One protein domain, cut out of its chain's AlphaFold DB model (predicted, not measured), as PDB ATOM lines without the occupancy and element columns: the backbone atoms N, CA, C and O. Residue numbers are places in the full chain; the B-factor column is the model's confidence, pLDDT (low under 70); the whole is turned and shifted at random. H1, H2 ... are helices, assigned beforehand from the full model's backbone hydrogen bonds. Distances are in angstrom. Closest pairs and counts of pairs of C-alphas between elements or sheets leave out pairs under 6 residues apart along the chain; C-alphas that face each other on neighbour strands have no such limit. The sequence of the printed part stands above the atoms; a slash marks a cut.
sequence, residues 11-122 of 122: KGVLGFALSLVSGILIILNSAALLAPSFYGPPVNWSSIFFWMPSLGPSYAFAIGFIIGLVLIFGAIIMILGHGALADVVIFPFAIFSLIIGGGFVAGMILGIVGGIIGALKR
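Overview. This is residues 11 to 122 of the 122 residues of an uncharacterized protein of archaeon RBG_16_50_20 (UniProt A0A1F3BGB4). Three long helices, H1, H4 and H5, lie side by side in an up-and-down bundle, each running against the one before, and H6 leaves it as an arm; residues 110 to 122, of which 110 to 120 belong to H6, stick out. H2, H3 and the loop of residues 40 to 51 lie at one end. The printed part has 112 residues with six named helices, H1 to H6, and no named strand: all helix, only just compact, close to loose, with a radius of gyration of the C-alphas of 15.4 A and spans of 46 by 39 by 16 A.

Along the chain. H1, residues 11 to 32, begins at C-alpha (-34.848, 1.765, 10.317) and spans 31.3 A. H2 is residues 36 to 39, H3 52 to 55, H4 57 to 79 (33.3 A), H5 83 to 100. H6, residues 102 to 120, ends at C-alpha (-32.189, 4.711, 35.180).

Arrangement. H1 touches H4, closest C-alphas Gly 23 and Gly 68, 4.0 A. H4 and H5 form a hairpin, closest C-alphas Gly 74 and Ala 86, 4.6 A. H6 touches H1 with residues 102 to 106 alone, at a steep tilt of 59 degrees. Every O i to N i+4 pair is within hydrogen-bond range in H1, H4 and H6, 9 of 14 in H5; H2 and H3 are too short.

Size, cuts and confidence. The printed part has no cut; the H2 to H3 link is long. The pLDDT is under 70 at residues 103 to 107, 111 and 122.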
ATOM      1  N   LYS A  11     -36.279   2.083  10.421       80.25
ATOM      2  CA  LYS A  11     -34.848   1.765  10.317       80.25
ATOM      3  C   LYS A  11     -34.085   2.828   9.518       80.25
ATOM      4  O   LYS A  11     -33.022   3.241   9.955       80.25
ATOM      5  N   GLY A  12     -34.654   3.314   8.413       84.06
ATOM      6  CA  GLY A  12     -34.076   4.405   7.621       84.06
ATOM      7  C   GLY A  12     -33.995   5.730   8.384       84.06
ATOM      8  O   GLY A  12     -32.980   6.406   8.303       84.06
ATOM      9  N   VAL A  13     -35.005   6.074   9.195       88.50
ATOM     10  CA  VAL A  13     -34.945   7.268  10.069       88.50
ATOM     11  C   VAL A  13     -33.838   7.134  11.108       88.50
ATOM     12  O   VAL A  13     -33.122   8.094  11.370       88.50
ATOM     13  N   LEU A  14     -33.687   5.945  11.699       86.69
ATOM     14  CA  LEU A  14     -32.622   5.685  12.666       86.69
ATOM     15  C   LEU A  14     -31.241   5.796  12.016       86.69
ATOM     16  O   LEU A  14     -30.382   6.477  12.564       86.69
ATOM     17  N   GLY A  15     -31.040   5.185  10.846       86.81
ATOM     18  CA  GLY A  15     -29.781   5.305  10.106       86.81
ATOM     19  C   GLY A  15     -29.472   6.754   9.719       86.81
ATOM     20  O   GLY A  15     -28.360   7.222   9.948       86.81
ATOM     21  N   PHE A  16     -30.480   7.501   9.252       90.81
ATOM     22  CA  PHE A  16     -30.374   8.936   8.983       90.81
ATOM     23  C   PHE A  16     -29.925   9.713  10.224       90.81
ATOM     24  O   PHE A  16     -28.927  10.428  10.173       90.81
ATOM     25  N   ALA A  17     -30.634   9.557  11.345       91.50
ATOM     26  CA  ALA A  17     -30.354  10.297  12.569       91.50
ATOM     27  C   ALA A  17     -28.959   9.973  13.118       91.50
ATOM     28  O   ALA A  17     -28.214  10.881  13.476       91.50
ATOM     29  N   LEU A  18     -28.585   8.691  13.140       89.19
ATOM     30  CA  LEU A  18     -27.273   8.252  13.613       89.19
ATOM     31  C   LEU A  18     -26.147   8.776  12.719       89.19
ATOM     32  O   LEU A  18     -25.157   9.285  13.238       89.19
ATOM     33  N   SER A  19     -26.305   8.710  11.394       90.25
ATOM     34  CA  SER A  19     -25.304   9.220  10.450       90.25
ATOM     35  C   SER A  19     -25.165  10.738  10.531       90.25
ATOM     36  O   SER A  19     -24.050  11.256  10.549       90.25
ATOM     37  N   LEU A  20     -26.283  11.461  10.640       92.94
ATOM     38  CA  LEU A  20     -26.289  12.915  10.776       92.94
ATOM     39  C   LEU A  20     -25.594  13.357  12.069       92.94
ATOM     40  O   LEU A  20     -24.696  14.195  12.034       92.94
ATOM     41  N   VAL A  21     -25.977  12.764  13.205       91.00
ATOM     42  CA  VAL A  21     -25.368  13.066  14.507       91.00
ATOM     43  C   VAL A  21     -23.888  12.698  14.500       91.00
ATOM     44  O   VAL A  21     -23.066  13.497  14.940       91.00
ATOM     45  N   SER A  22     -23.523  11.536  13.955       89.94
ATOM     46  CA  SER A  22     -22.122  11.124  13.847       89.94
ATOM     47  C   SER A  22     -21.304  12.099  12.998       89.94
ATOM     48  O   SER A  22     -20.241  12.524  13.442       89.94
ATOM     49  N   GLY A  23     -21.813  12.522  11.836       92.25
ATOM     50  CA  GLY A  23     -21.145  13.500  10.977       92.25
ATOM     51  C   GLY A  23     -20.914  14.843  11.673       92.25
ATOM     52  O   GLY A  23     -19.808  15.379  11.621       92.25
ATOM     53  N   ILE A  24     -21.917  15.346  12.402       92.81
ATOM     54  CA  ILE A  24     -21.793  16.576  13.200       92.81
ATOM     55  C   ILE A  24     -20.740  16.410  14.300       92.81
ATOM     56  O   ILE A  24     -19.858  17.256  14.438       92.81
ATOM     57  N   LEU A  25     -20.793  15.316  15.064       91.19
ATOM     58  CA  LEU A  25     -19.826  15.049  16.132       91.19
ATOM     59  C   LEU A  25     -18.396  14.928  15.597       91.19
ATOM     60  O   LEU A  25     -17.465  15.406  16.239       91.19
ATOM     61  N   ILE A  26     -18.219  14.338  14.415       92.50
ATOM     62  CA  ILE A  26     -16.916  14.228  13.755       92.50
ATOM     63  C   ILE A  26     -16.382  15.605  13.344       92.50
ATOM     64  O   ILE A  26     -15.203  15.866  13.571       92.50
ATOM     65  N   ILE A  27     -17.226  16.501  12.817       94.06
ATOM     66  CA  ILE A  27     -16.839  17.889  12.488       94.06
ATOM     67  C   ILE A  27     -16.450  18.665  13.751       94.06
ATOM     68  O   ILE A  27     -15.451  19.383  13.768       94.06
ATOM     69  N   LEU A  28     -17.226  18.529  14.828       91.56
ATOM     70  CA  LEU A  28     -16.915  19.190  16.098       91.56
ATOM     71  C   LEU A  28     -15.607  18.661  16.693       91.56
ATOM     72  O   LEU A  28     -14.771  19.446  17.138       91.56
ATOM     73  N   ASN A  29     -15.401  17.343  16.648       91.00
ATOM     74  CA  ASN A  29     -14.142  16.731  17.044       91.00
ATOM     75  C   ASN A  29     -12.990  17.263  16.188       91.00
ATOM     76  O   ASN A  29     -11.991  17.706  16.740       91.00
ATOM     77  N   SER A  30     -13.131  17.303  14.861       91.62
ATOM     78  CA  SER A  30     -12.065  17.777  13.979       91.62
ATOM     79  C   SER A  30     -11.709  19.242  14.230       91.62
ATOM     80  O   SER A  30     -10.534  19.593  14.189       91.62
ATOM     81  N   ALA A  31     -12.689  20.090  14.555       91.75
ATOM     82  CA  ALA A  31     -12.440  21.464  14.986       91.75
ATOM     83  C   ALA A  31     -11.674  21.528  16.319       91.75
ATOM     84  O   ALA A  31     -10.758  22.336  16.461       91.75
ATOM     85  N   ALA A  32     -11.982  20.647  17.276       88.88
ATOM     86  CA  ALA A  32     -11.238  20.552  18.533       88.88
ATOM     87  C   ALA A  32      -9.767  20.141  18.321       88.88
ATOM     88  O   ALA A  32      -8.897  20.575  19.074       88.88
ATOM     89  N   LEU A  33      -9.465  19.392  17.253       89.81
ATOM     90  CA  LEU A  33      -8.095  19.045  16.852       89.81
ATOM     91  C   LEU A  33      -7.280  20.236  16.335       89.81
ATOM     92  O   LEU A  33      -6.115  20.050  16.008       89.81
ATOM     93  N   LEU A  34      -7.845  21.442  16.228       91.38
ATOM     94  CA  LEU A  34      -7.077  22.665  15.968       91.38
ATOM     95  C   LEU A  34      -6.560  23.315  17.259       91.38
ATOM     96  O   LEU A  34      -5.701  24.193  17.199       91.38
ATOM     97  N   ALA A  35      -7.069  22.908  18.425       88.88
ATOM     98  CA  ALA A  35      -6.682  23.502  19.695       88.88
ATOM     99  C   ALA A  35      -5.212  23.173  20.034       88.88
ATOM    100  O   ALA A  35      -4.842  21.996  20.073       88.88
ATOM    101  N   PRO A  36      -4.370  24.172  20.371       86.12
ATOM    102  CA  PRO A  36      -2.974  23.930  20.746       86.12
ATOM    103  C   PRO A  36      -2.818  22.989  21.948       86.12
ATOM    104  O   PRO A  36      -1.884  22.194  21.998       86.12
ATOM    105  N   SER A  37      -3.769  23.021  22.885       84.88
ATOM    106  CA  SER A  37      -3.810  22.149  24.067       84.88
ATOM    107  C   SER A  37      -3.995  20.660  23.743       84.88
ATOM    108  O   SER A  37      -3.753  19.819  24.610       84.88
ATOM    109  N   PHE A  38      -4.404  20.312  22.517       85.75
ATOM    110  CA  PHE A  38      -4.497  18.921  22.075       85.75
ATOM    111  C   PHE A  38      -3.110  18.301  21.839       85.75
ATOM    112  O   PHE A  38      -2.885  17.152  22.215       85.75
ATOM    113  N   TYR A  39      -2.169  19.059  21.266       84.88
ATOM    114  CA  TYR A  39      -0.805  18.588  20.953       84.88
ATOM    115  C   TYR A  39       0.246  19.067  21.956       84.88
ATOM    116  O   TYR A  39       1.367  18.568  21.964       84.88
ATOM    117  N   GLY A  40      -0.091  20.070  22.765       84.25
ATOM    118  CA  GLY A  40       0.822  20.713  23.696       84.25
ATOM    119  C   GLY A  40       0.452  20.515  25.169       84.25
ATOM    120  O   GLY A  40      -0.624  20.004  25.497       84.25
ATOM    121  N   PRO A  41       1.338  20.944  26.082       81.38
ATOM    122  CA  PRO A  41       1.048  20.996  27.512       81.38
ATOM    123  C   PRO A  41      -0.169  21.896  27.817       81.38
ATOM    124  O   PRO A  41      -0.442  22.829  27.059       81.38
ATOM    125  N   PRO A  42      -0.887  21.674  28.934       77.75
ATOM    126  CA  PRO A  42      -0.611  20.693  29.988       77.75
ATOM    127  C   PRO A  42      -1.273  19.320  29.776       77.75
ATOM    128  O   PRO A  42      -0.934  18.386  30.493       77.75
ATOM    129  N   VAL A  43      -2.209  19.185  28.828       81.06
ATOM    130  CA  VAL A  43      -3.021  17.960  28.684       81.06
ATOM    131  C   VAL A  43      -2.451  16.987  27.652       81.06
ATOM    132  O   VAL A  43      -2.417  15.789  27.907       81.06
ATOM    133  N   ASN A  44      -1.986  17.491  26.505       82.00
ATOM    134  CA  ASN A  44      -1.364  16.708  25.434       82.00
ATOM    135  C   ASN A  44      -2.121  15.409  25.069       82.00
ATOM    136  O   ASN A  44      -1.573  14.302  25.111       82.00
ATOM    137  N   TRP A  45      -3.392  15.549  24.682       77.94
ATOM    138  CA  TRP A  45      -4.247  14.449  24.210       77.94
ATOM    139  C   TRP A  45      -3.647  13.652  23.044       77.94
ATOM    140  O   TRP A  45      -3.963  12.473  22.877       77.94
ATOM    141  N   SER A  46      -2.752  14.261  22.263       80.38
ATOM    142  CA  SER A  46      -2.040  13.587  21.176       80.38
ATOM    143  C   SER A  46      -1.188  12.394  21.638       80.38
ATOM    144  O   SER A  46      -0.897  11.511  20.840       80.38
ATOM    145  N   SER A  47      -0.866  12.303  22.933       79.62
ATOM    146  CA  SER A  47      -0.212  11.129  23.529       79.62
ATOM    147  C   SER A  47      -1.059   9.849  23.463       79.62
ATOM    148  O   SER A  47      -0.501   8.761  23.338       79.62
ATOM    149  N   ILE A  48      -2.393   9.961  23.491       82.00
ATOM    150  CA  ILE A  48      -3.312   8.819  23.335       82.00
ATOM    151  C   ILE A  48      -3.385   8.395  21.861       82.00
ATOM    152  O   ILE A  48      -3.464   7.209  21.545       82.00
ATOM    153  N   PHE A  49      -3.317   9.367  20.951       84.50
ATOM    154  CA  PHE A  49      -3.370   9.162  19.506       84.50
ATOM    155  C   PHE A  49      -1.991   9.396  18.889       84.50
ATOM    156  O   PHE A  49      -1.764  10.403  18.223       84.50
ATOM    157  N   PHE A  50      -1.061   8.463  19.097       81.19
ATOM    158  CA  PHE A  50       0.362   8.641  18.768       81.19
ATOM    159  C   PHE A  50       0.662   9.029  17.304       81.19
ATOM    160  O   PHE A  50       1.719   9.587  17.019       81.19
ATOM    161  N   TRP A  51      -0.246   8.756  16.364       86.81
ATOM    162  CA  TRP A  51      -0.114   9.140  14.953       86.81
ATOM    163  C   TRP A  51      -0.573  10.579  14.658       86.81
ATOM    164  O   TRP A  51      -0.188  11.152  13.640       86.81
ATOM    165  N   MET A  52      -1.366  11.200  15.534       86.44
ATOM    166  CA  MET A  52      -1.935  12.536  15.329       86.44
ATOM    167  C   MET A  52      -0.890  13.647  15.157       86.44
ATOM    168  O   MET A  52      -1.069  14.476  14.262       86.44
ATOM    169  N   PRO A  53       0.222  13.678  15.919       87.06
ATOM    170  CA  PRO A  53       1.277  14.665  15.690       87.06
ATOM    171  C   PRO A  53       1.877  14.610  14.280       87.06
ATOM    172  O   PRO A  53       2.209  15.655  13.729       87.06
ATOM    173  N   SER A  54       1.977  13.419  13.673       89.25
ATOM    174  CA  SER A  54       2.525  13.259  12.317       89.25
ATOM    175  C   SER A  54       1.587  13.747  11.208       89.25
ATOM    176  O   SER A  54       2.060  14.191  10.166       89.25
ATOM    177  N   LEU A  55       0.269  13.706  11.438       89.38
ATOM    178  CA  LEU A  55      -0.724  14.302  10.540       89.38
ATOM    179  C   LEU A  55      -0.666  15.829  10.599       89.38
ATOM    180  O   LEU A  55      -0.762  16.499   9.577       89.38
ATOM    181  N   GLY A  56      -0.514  16.374  11.804       89.50
ATOM    182  CA  GLY A  56      -0.564  17.805  12.060       89.50
ATOM    183  C   GLY A  56      -1.999  18.366  12.109       89.50
ATOM    184  O   GLY A  56      -2.925  17.797  11.518       89.50
ATOM    185  N   PRO A  57      -2.211  19.509  12.792       91.12
ATOM    186  CA  PRO A  57      -3.553  20.003  13.117       91.12
ATOM    187  C   PRO A  57      -4.424  20.304  11.892       91.12
ATOM    188  O   PRO A  57      -5.589  19.917  11.842       91.12
ATOM    189  N   SER A  58      -3.861  20.969  10.880       92.81
ATOM    190  CA  SER A  58      -4.610  21.404   9.695       92.81
ATOM    191  C   SER A  58      -5.091  20.230   8.841       92.81
ATOM    192  O   SER A  58      -6.235  20.231   8.389       92.81
ATOM    193  N   TYR A  59      -4.247  19.212   8.647       92.75
ATOM    194  CA  TYR A  59      -4.625  18.021   7.884       92.75
ATOM    195  C   TYR A  59      -5.620  17.160   8.658       92.75
ATOM    196  O   TYR A  59      -6.599  16.700   8.074       92.75
ATOM    197  N   ALA A  60      -5.432  16.997   9.972       92.38
ATOM    198  CA  ALA A  60      -6.387  16.288  10.817       92.38
ATOM    199  C   ALA A  60      -7.776  16.953  10.799       92.38
ATOM    200  O   ALA A  60      -8.790  16.265  10.653       92.38
ATOM    201  N   PHE A  61      -7.824  18.290  10.866       93.88
ATOM    202  CA  PHE A  61      -9.060  19.050  10.696       93.88
ATOM    203  C   PHE A  61      -9.692  18.804   9.325       93.88
ATOM    204  O   PHE A  61     -10.869  18.456   9.261       93.88
ATOM    205  N   ALA A  62      -8.924  18.950   8.240       96.00
ATOM    206  CA  ALA A  62      -9.435  18.807   6.879       96.00
ATOM    207  C   ALA A  62     -10.008  17.406   6.616       96.00
ATOM    208  O   ALA A  62     -11.124  17.281   6.113       96.00
ATOM    209  N   ILE A  63      -9.284  16.354   7.013       94.88
ATOM    210  CA  ILE A  63      -9.731  14.960   6.891       94.88
ATOM    211  C   ILE A  63     -11.032  14.760   7.665       94.88
ATOM    212  O   ILE A  63     -12.010  14.256   7.115       94.88
ATOM    213  N   GLY A  64     -11.068  15.192   8.926       94.56
ATOM    214  CA  GLY A  64     -12.255  15.054   9.757       94.56
ATOM    215  C   GLY A  64     -13.465  15.802   9.226       94.56
ATOM    216  O   GLY A  64     -14.561  15.250   9.174       94.56
ATOM    217  N   PHE A  65     -13.254  17.031   8.769       95.75
ATOM    218  CA  PHE A  65     -14.297  17.862   8.196       95.75
ATOM    219  C   PHE A  65     -14.894  17.223   6.937       95.75
ATOM    220  O   PHE A  65     -16.114  17.104   6.829       95.75
ATOM    221  N   ILE A  66     -14.047  16.732   6.023       97.31
ATOM    222  CA  ILE A  66     -14.486  16.031   4.808       97.31
ATOM    223  C   ILE A  66     -15.262  14.763   5.168       97.31
ATOM    224  O   ILE A  66     -16.358  14.557   4.652       97.31
ATOM    225  N   ILE A  67     -14.738  13.933   6.076       95.94
ATOM    226  CA  ILE A  67     -15.420  12.710   6.523       95.94
ATOM    227  C   ILE A  67     -16.794  13.047   7.109       95.94
ATOM    228  O   ILE A  67     -17.791  12.431   6.736       95.94
ATOM    229  N   GLY A  68     -16.871  14.045   7.989       94.81
ATOM    230  CA  GLY A  68     -18.126  14.456   8.605       94.81
ATOM    231  C   GLY A  68     -19.151  14.957   7.586       94.81
ATOM    232  O   GLY A  68     -20.312  14.555   7.648       94.81
ATOM    233  N   LEU A  69     -18.727  15.742   6.589       97.19
ATOM    234  CA  LEU A  69     -19.592  16.142   5.477       97.19
ATOM    235  C   LEU A  69     -20.080  14.939   4.666       97.19
ATOM    236  O   LEU A  69     -21.263  14.866   4.345       97.19
ATOM    237  N   VAL A  70     -19.205  13.975   4.371       97.06
ATOM    238  CA  VAL A  70     -19.580  12.746   3.654       97.06
ATOM    239  C   VAL A  70     -20.647  11.962   4.420       97.06
ATOM    240  O   VAL A  70     -21.608  11.501   3.807       97.06
ATOM    241  N   LEU A  71     -20.557  11.867   5.751       95.00
ATOM    242  CA  LEU A  71     -21.593  11.216   6.563       95.00
ATOM    243  C   LEU A  71     -22.919  11.985   6.577       95.00
ATOM    244  O   LEU A  71     -23.987  11.370   6.566       95.00
ATOM    245  N   ILE A  72     -22.872  13.319   6.565       96.00
ATOM    246  CA  ILE A  72     -24.074  14.156   6.450       96.00
ATOM    247  C   ILE A  72     -24.731  13.941   5.080       96.00
ATOM    248  O   ILE A  72     -25.938  13.715   5.009       96.00
ATOM    249  N   PHE A  73     -23.953  13.930   3.994       96.94
ATOM    250  CA  PHE A  73     -24.473  13.618   2.661       96.94
ATOM    251  C   PHE A  73     -25.024  12.193   2.581       96.94
ATOM    252  O   PHE A  73     -26.114  11.999   2.051       96.94
ATOM    253  N   GLY A  74     -24.338  11.210   3.169       94.44
ATOM    254  CA  GLY A  74     -24.834   9.841   3.297       94.44
ATOM    255  C   GLY A  74     -26.184   9.777   4.014       94.44
ATOM    256  O   GLY A  74     -27.106   9.112   3.541       94.44
ATOM    257  N   ALA A  75     -26.353  10.535   5.102       93.06
ATOM    258  CA  ALA A  75     -27.630  10.640   5.803       93.06
ATOM    259  C   ALA A  75     -28.730  11.186   4.872       93.06
ATOM    260  O   ALA A  75     -29.812  10.603   4.767       93.06
ATOM    261  N   ILE A  76     -28.450  12.266   4.137       93.94
ATOM    262  CA  ILE A  76     -29.398  12.848   3.176       93.94
ATOM    263  C   ILE A  76     -29.769  11.827   2.086       93.94
ATOM    264  O   ILE A  76     -30.947  11.633   1.791       93.94
ATOM    265  N   ILE A  77     -28.796  11.106   1.527       93.31
ATOM    266  CA  ILE A  77     -29.029  10.044   0.533       93.31
ATOM    267  C   ILE A  77     -29.971   8.963   1.095       93.31
ATOM    268  O   ILE A  77     -30.870   8.489   0.393       93.31
ATOM    269  N   MET A  78     -29.822   8.615   2.377       90.38
ATOM    270  CA  MET A  78     -30.677   7.635   3.043       90.38
ATOM    271  C   MET A  78     -32.141   8.089   3.120       90.38
ATOM    272  O   MET A  78     -33.034   7.302   2.796       90.38
ATOM    273  N   ILE A  79     -32.409   9.345   3.506       88.94
ATOM    274  CA  ILE A  79     -33.791   9.854   3.600       88.94
ATOM    275  C   ILE A  79     -34.432  10.062   2.219       88.94
ATOM    276  O   ILE A  79     -35.648   9.950   2.084       88.94
ATOM    277  N   LEU A  80     -33.613  10.261   1.180       90.19
ATOM    278  CA  LEU A  80     -34.033  10.293  -0.225       90.19
ATOM    279  C   LEU A  80     -34.347   8.901  -0.811       90.19
ATOM    280  O   LEU A  80     -34.584   8.783  -2.010       90.19
ATOM    281  N   GLY A  81     -34.330   7.838   0.000       87.00
ATOM    282  CA  GLY A  81     -34.722   6.488  -0.413       87.00
ATOM    283  C   GLY A  81     -33.590   5.628  -0.983       87.00
ATOM    284  O   GLY A  81     -33.838   4.487  -1.369       87.00
ATOM    285  N   HIS A  82     -32.348   6.119  -0.987       89.62
ATOM    286  CA  HIS A  82     -31.183   5.420  -1.541       89.62
ATOM    287  C   HIS A  82     -30.348   4.745  -0.438       89.62
ATOM    288  O   HIS A  82     -29.140   4.945  -0.341       89.62
ATOM    289  N   GLY A  83     -30.995   3.936   0.409       86.81
ATOM    290  CA  GLY A  83     -30.371   3.349   1.605       86.81
ATOM    291  C   GLY A  83     -29.085   2.561   1.330       86.81
ATOM    292  O   GLY A  83     -28.080   2.807   1.979       86.81
ATOM    293  N   ALA A  84     -29.069   1.695   0.312       88.19
ATOM    294  CA  ALA A  84     -27.875   0.905  -0.014       88.19
ATOM    295  C   ALA A  84     -26.676   1.774  -0.444       88.19
ATOM    296  O   ALA A  84     -25.543   1.497  -0.063       88.19
ATOM    297  N   LEU A  85     -26.925   2.845  -1.210       90.94
ATOM    298  CA  LEU A  85     -25.885   3.803  -1.593       90.94
ATOM    299  C   LEU A  85     -25.372   4.556  -0.362       90.94
ATOM    300  O   LEU A  85     -24.167   4.715  -0.195       90.94
ATOM    301  N   ALA A  86     -26.290   4.989   0.507       90.62
ATOM    302  CA  ALA A  86     -25.941   5.636   1.761       90.62
ATOM    303  C   ALA A  86     -25.065   4.727   2.630       90.62
ATOM    304  O   ALA A  86     -24.040   5.186   3.113       90.62
ATOM    305  N   ASP A  87     -25.398   3.444   2.771       89.25
ATOM    306  CA  ASP A  87     -24.643   2.501   3.604       89.25
ATOM    307  C   ASP A  87     -23.210   2.285   3.088       89.25
ATOM    308  O   ASP A  87     -22.259   2.311   3.872       89.25
ATOM    309  N   VAL A  88     -23.042   2.144   1.766       93.69
ATOM    310  CA  VAL A  88     -21.723   2.009   1.115       93.69
ATOM    311  C   VAL A  88     -20.849   3.244   1.336       93.69
ATOM    312  O   VAL A  88     -19.630   3.122   1.420       93.69
ATOM    313  N   VAL A  89     -21.452   4.426   1.450       92.31
ATOM    314  CA  VAL A  89     -20.735   5.677   1.722       92.31
ATOM    315  C   VAL A  89     -20.471   5.848   3.219       92.31
ATOM    316  O   VAL A  89     -19.350   6.134   3.623       92.31
ATOM    317  N   ILE A  90     -21.481   5.659   4.063       93.12
ATOM    318  CA  ILE A  90     -21.411   5.928   5.503       93.12
ATOM    319  C   ILE A  90     -20.421   4.983   6.181       93.12
ATOM    320  O   ILE A  90     -19.596   5.428   6.976       93.12
ATOM    321  N   PHE A  91     -20.482   3.685   5.878       91.12
ATOM    322  CA  PHE A  91     -19.745   2.681   6.642       91.12
ATOM    323  C   PHE A  91     -18.213   2.833   6.550       91.12
ATOM    324  O   PHE A  91     -17.573   2.930   7.601       91.12
ATOM    325  N   PRO A  92     -17.588   2.935   5.359       92.62
ATOM    326  CA  PRO A  92     -16.139   3.117   5.263       92.62
ATOM    327  C   PRO A  92     -15.677   4.441   5.873       92.62
ATOM    328  O   PRO A  92     -14.663   4.485   6.563       92.62
ATOM    329  N   PHE A  93     -16.439   5.519   5.673       92.75
ATOM    330  CA  PHE A  93     -16.084   6.836   6.201       92.75
ATOM    331  C   PHE A  93     -16.239   6.916   7.723       92.75
ATOM    332  O   PHE A  93     -15.426   7.559   8.387       92.75
ATOM    333  N   ALA A  94     -17.201   6.194   8.303       88.88
ATOM    334  CA  ALA A  94     -17.290   6.018   9.746       88.88
ATOM    335  C   ALA A  94     -16.049   5.297  10.299       88.88
ATOM    336  O   ALA A  94     -15.513   5.718  11.323       88.88
ATOM    337  N   ILE A  95     -15.534   4.277   9.600       89.56
ATOM    338  CA  ILE A  95     -14.274   3.613   9.972       89.56
ATOM    339  C   ILE A  95     -13.092   4.579   9.839       89.56
ATOM    340  O   ILE A  95     -12.312   4.721  10.778       89.56
ATOM    341  N   PHE A  96     -12.973   5.299   8.721       90.44
ATOM    342  CA  PHE A  96     -11.892   6.270   8.518       90.44
ATOM    343  C   PHE A  96     -11.913   7.405   9.544       90.44
ATOM    344  O   PHE A  96     -10.855   7.918   9.906       90.44
ATOM    345  N   SER A  97     -13.081   7.748  10.095       90.06
ATOM    346  CA  SER A  97     -13.184   8.732  11.177       90.06
ATOM    347  C   SER A  97     -12.394   8.341  12.434       90.06
ATOM    348  O   SER A  97     -12.029   9.213  13.218       90.06
ATOM    349  N   LEU A  98     -12.074   7.056  12.639       88.06
ATOM    350  CA  LEU A  98     -11.244   6.609  13.765       88.06
ATOM    351  C   LEU A  98      -9.829   7.191  13.716       88.06
ATOM    352  O   LEU A  98      -9.248   7.445  14.768       88.06
ATOM    353  N   ILE A  99      -9.306   7.472  12.518       88.12
ATOM    354  CA  ILE A  99      -7.969   8.049  12.323       88.12
ATOM    355  C   ILE A  99      -7.854   9.411  13.017       88.12
ATOM    356  O   ILE A  99      -6.797   9.752  13.530       88.12
ATOM    357  N   ILE A 100      -8.944  10.171  13.102       89.38
ATOM    358  CA  ILE A 100      -8.965  11.477  13.772       89.38
ATOM    359  C   ILE A 100      -9.598  11.417  15.173       89.38
ATOM    360  O   ILE A 100      -9.991  12.443  15.724       89.38
ATOM    361  N   GLY A 101      -9.790  10.219  15.734       81.81
ATOM    362  CA  GLY A 101     -10.480  10.031  17.015       81.81
ATOM    363  C   GLY A 101     -12.005  10.220  16.959       81.81
ATOM    364  O   GLY A 101     -12.664  10.197  17.997       81.81
ATOM    365  N   GLY A 102     -12.602  10.352  15.771       72.31
ATOM    366  CA  GLY A 102     -14.037  10.600  15.593       72.31
ATOM    367  C   GLY A 102     -14.921   9.475  16.141       72.31
ATOM    368  O   GLY A 102     -15.858   9.729  16.898       72.31
ATOM    369  N   GLY A 103     -14.585   8.217  15.837       67.69
ATOM    370  CA  GLY A 103     -15.309   7.060  16.377       67.69
ATOM    371  C   GLY A 103     -15.082   6.824  17.879       67.69
ATOM    372  O   GLY A 103     -15.963   6.282  18.540       67.69
ATOM    373  N   PHE A 104     -13.963   7.296  18.444       68.88
ATOM    374  CA  PHE A 104     -13.741   7.287  19.896       68.88
ATOM    375  C   PHE A 104     -14.684   8.268  20.602       68.88
ATOM    376  O   PHE A 104     -15.354   7.891  21.559       68.88
ATOM    377  N   VAL A 105     -14.816   9.495  20.088       68.94
ATOM    378  CA  VAL A 105     -15.737  10.501  20.642       68.94
ATOM    379  C   VAL A 105     -17.195  10.070  20.488       68.94
ATOM    380  O   VAL A 105     -17.956  10.109  21.456       68.94
ATOM    381  N   ALA A 106     -17.587   9.595  19.303       68.25
ATOM    382  CA  ALA A 106     -18.939   9.092  19.077       68.25
ATOM    383  C   ALA A 106     -19.259   7.882  19.978       68.25
ATOM    384  O   ALA A 106     -20.329   7.830  20.588       68.25
ATOM    385  N   GLY A 107     -18.317   6.943  20.119       66.25
ATOM    386  CA  GLY A 107     -18.441   5.782  21.001       66.25
ATOM    387  C   GLY A 107     -18.512   6.153  22.484       66.25
ATOM    388  O   GLY A 107     -19.323   5.586  23.211       66.25
ATOM    389  N   MET A 108     -17.735   7.143  22.928       71.44
ATOM    390  CA  MET A 108     -17.773   7.653  24.301       71.44
ATOM    391  C   MET A 108     -19.137   8.265  24.631       71.44
ATOM    392  O   MET A 108     -19.733   7.917  25.647       71.44
ATOM    393  N   ILE A 109     -19.664   9.129  23.759       76.38
ATOM    394  CA  ILE A 109     -20.969   9.773  23.959       76.38
ATOM    395  C   ILE A 109     -22.081   8.722  24.012       76.38
ATOM    396  O   ILE A 109     -22.887   8.722  24.943       76.38
ATOM    397  N   LEU A 110     -22.105   7.790  23.055       75.31
ATOM    398  CA  LEU A 110     -23.095   6.712  23.030       75.31
ATOM    399  C   LEU A 110     -22.968   5.778  24.242       75.31
ATOM    400  O   LEU A 110     -23.988   5.362  24.788       75.31
ATOM    401  N   GLY A 111     -21.747   5.483  24.691       69.69
ATOM    402  CA  GLY A 111     -21.483   4.680  25.883       69.69
ATOM    403  C   GLY A 111     -21.975   5.344  27.169       69.69
ATOM    404  O   GLY A 111     -22.656   4.698  27.962       69.69
ATOM    405  N   ILE A 112     -21.705   6.642  27.353       81.19
ATOM    406  CA  ILE A 112     -22.184   7.419  28.509       81.19
ATOM    407  C   ILE A 112     -23.715   7.484  28.506       81.19
ATOM    408  O   ILE A 112     -24.350   7.134  29.500       81.19
ATOM    409  N   VAL A 113     -24.323   7.882  27.384       82.12
ATOM    410  CA  VAL A 113     -25.785   7.999  27.264       82.12
ATOM    411  C   VAL A 113     -26.460   6.639  27.458       82.12
ATOM    412  O   VAL A 113     -27.423   6.527  28.217       82.12
ATOM    413  N   GLY A 114     -25.933   5.589  26.825       77.25
ATOM    414  CA  GLY A 114     -26.428   4.223  26.973       77.25
ATOM    415  C   GLY A 114     -26.312   3.707  28.409       77.25
ATOM    416  O   GLY A 114     -27.264   3.120  28.923       77.25
ATOM    417  N   GLY A 115     -25.190   3.979  29.080       77.50
ATOM    418  CA  GLY A 115     -24.956   3.612  30.477       77.50
ATOM    419  C   GLY A 115     -25.922   4.299  31.441       77.50
ATOM    420  O   GLY A 115     -26.520   3.630  32.282       77.50
ATOM    421  N   ILE A 116     -26.146   5.608  31.280       86.81
ATOM    422  CA  ILE A 116     -27.095   6.375  32.104       86.81
ATOM    423  C   ILE A 116     -28.521   5.851  31.920       86.81
ATOM    424  O   ILE A 116     -29.207   5.575  32.902       86.81
ATOM    425  N   ILE A 117     -28.974   5.663  30.675       86.06
ATOM    426  CA  ILE A 117     -30.320   5.133  30.400       86.06
ATOM    427  C   ILE A 117     -30.480   3.727  30.989       86.06
ATOM    428  O   ILE A 117     -31.533   3.411  31.543       86.06
ATOM    429  N   GLY A 118     -29.453   2.882  30.879       82.38
ATOM    430  CA  GLY A 118     -29.451   1.546  31.472       82.38
ATOM    431  C   GLY A 118     -29.532   1.573  32.999       82.38
ATOM    432  O   GLY A 118     -30.257   0.770  33.580       82.38
ATOM    433  N   ALA A 119     -28.841   2.518  33.639       82.62
ATOM    434  CA  ALA A 119     -28.871   2.703  35.086       82.62
ATOM    435  C   ALA A 119     -30.225   3.235  35.591       82.62
ATOM    436  O   ALA A 119     -30.686   2.789  36.633       82.62
ATOM    437  N   LEU A 120     -30.878   4.131  34.841       84.31
ATOM    438  CA  LEU A 120     -32.189   4.711  35.180       84.31
ATOM    439  C   LEU A 120     -33.382   3.781  34.898       84.31
ATOM    440  O   LEU A 120     -34.491   4.058  35.344       84.31
ATOM    441  N   LYS A 121     -33.189   2.719  34.107       74.62
ATOM    442  CA  LYS A 121     -34.210   1.688  33.841       74.62
ATOM    443  C   LYS A 121     -34.219   0.552  34.874       74.62
ATOM    444  O   LYS A 121     -34.969  -0.407  34.691       74.62
ATOM    445  N   ARG A 122     -33.381   0.639  35.906       53.44
ATOM    446  CA  ARG A 122     -33.502  -0.151  37.136       53.44
ATOM    447  C   ARG A 122     -34.279   0.639  38.176       53.44
ATOM    448  O   ARG A 122     -34.940  -0.034  38.991       53.44
TER     449      ARG A 122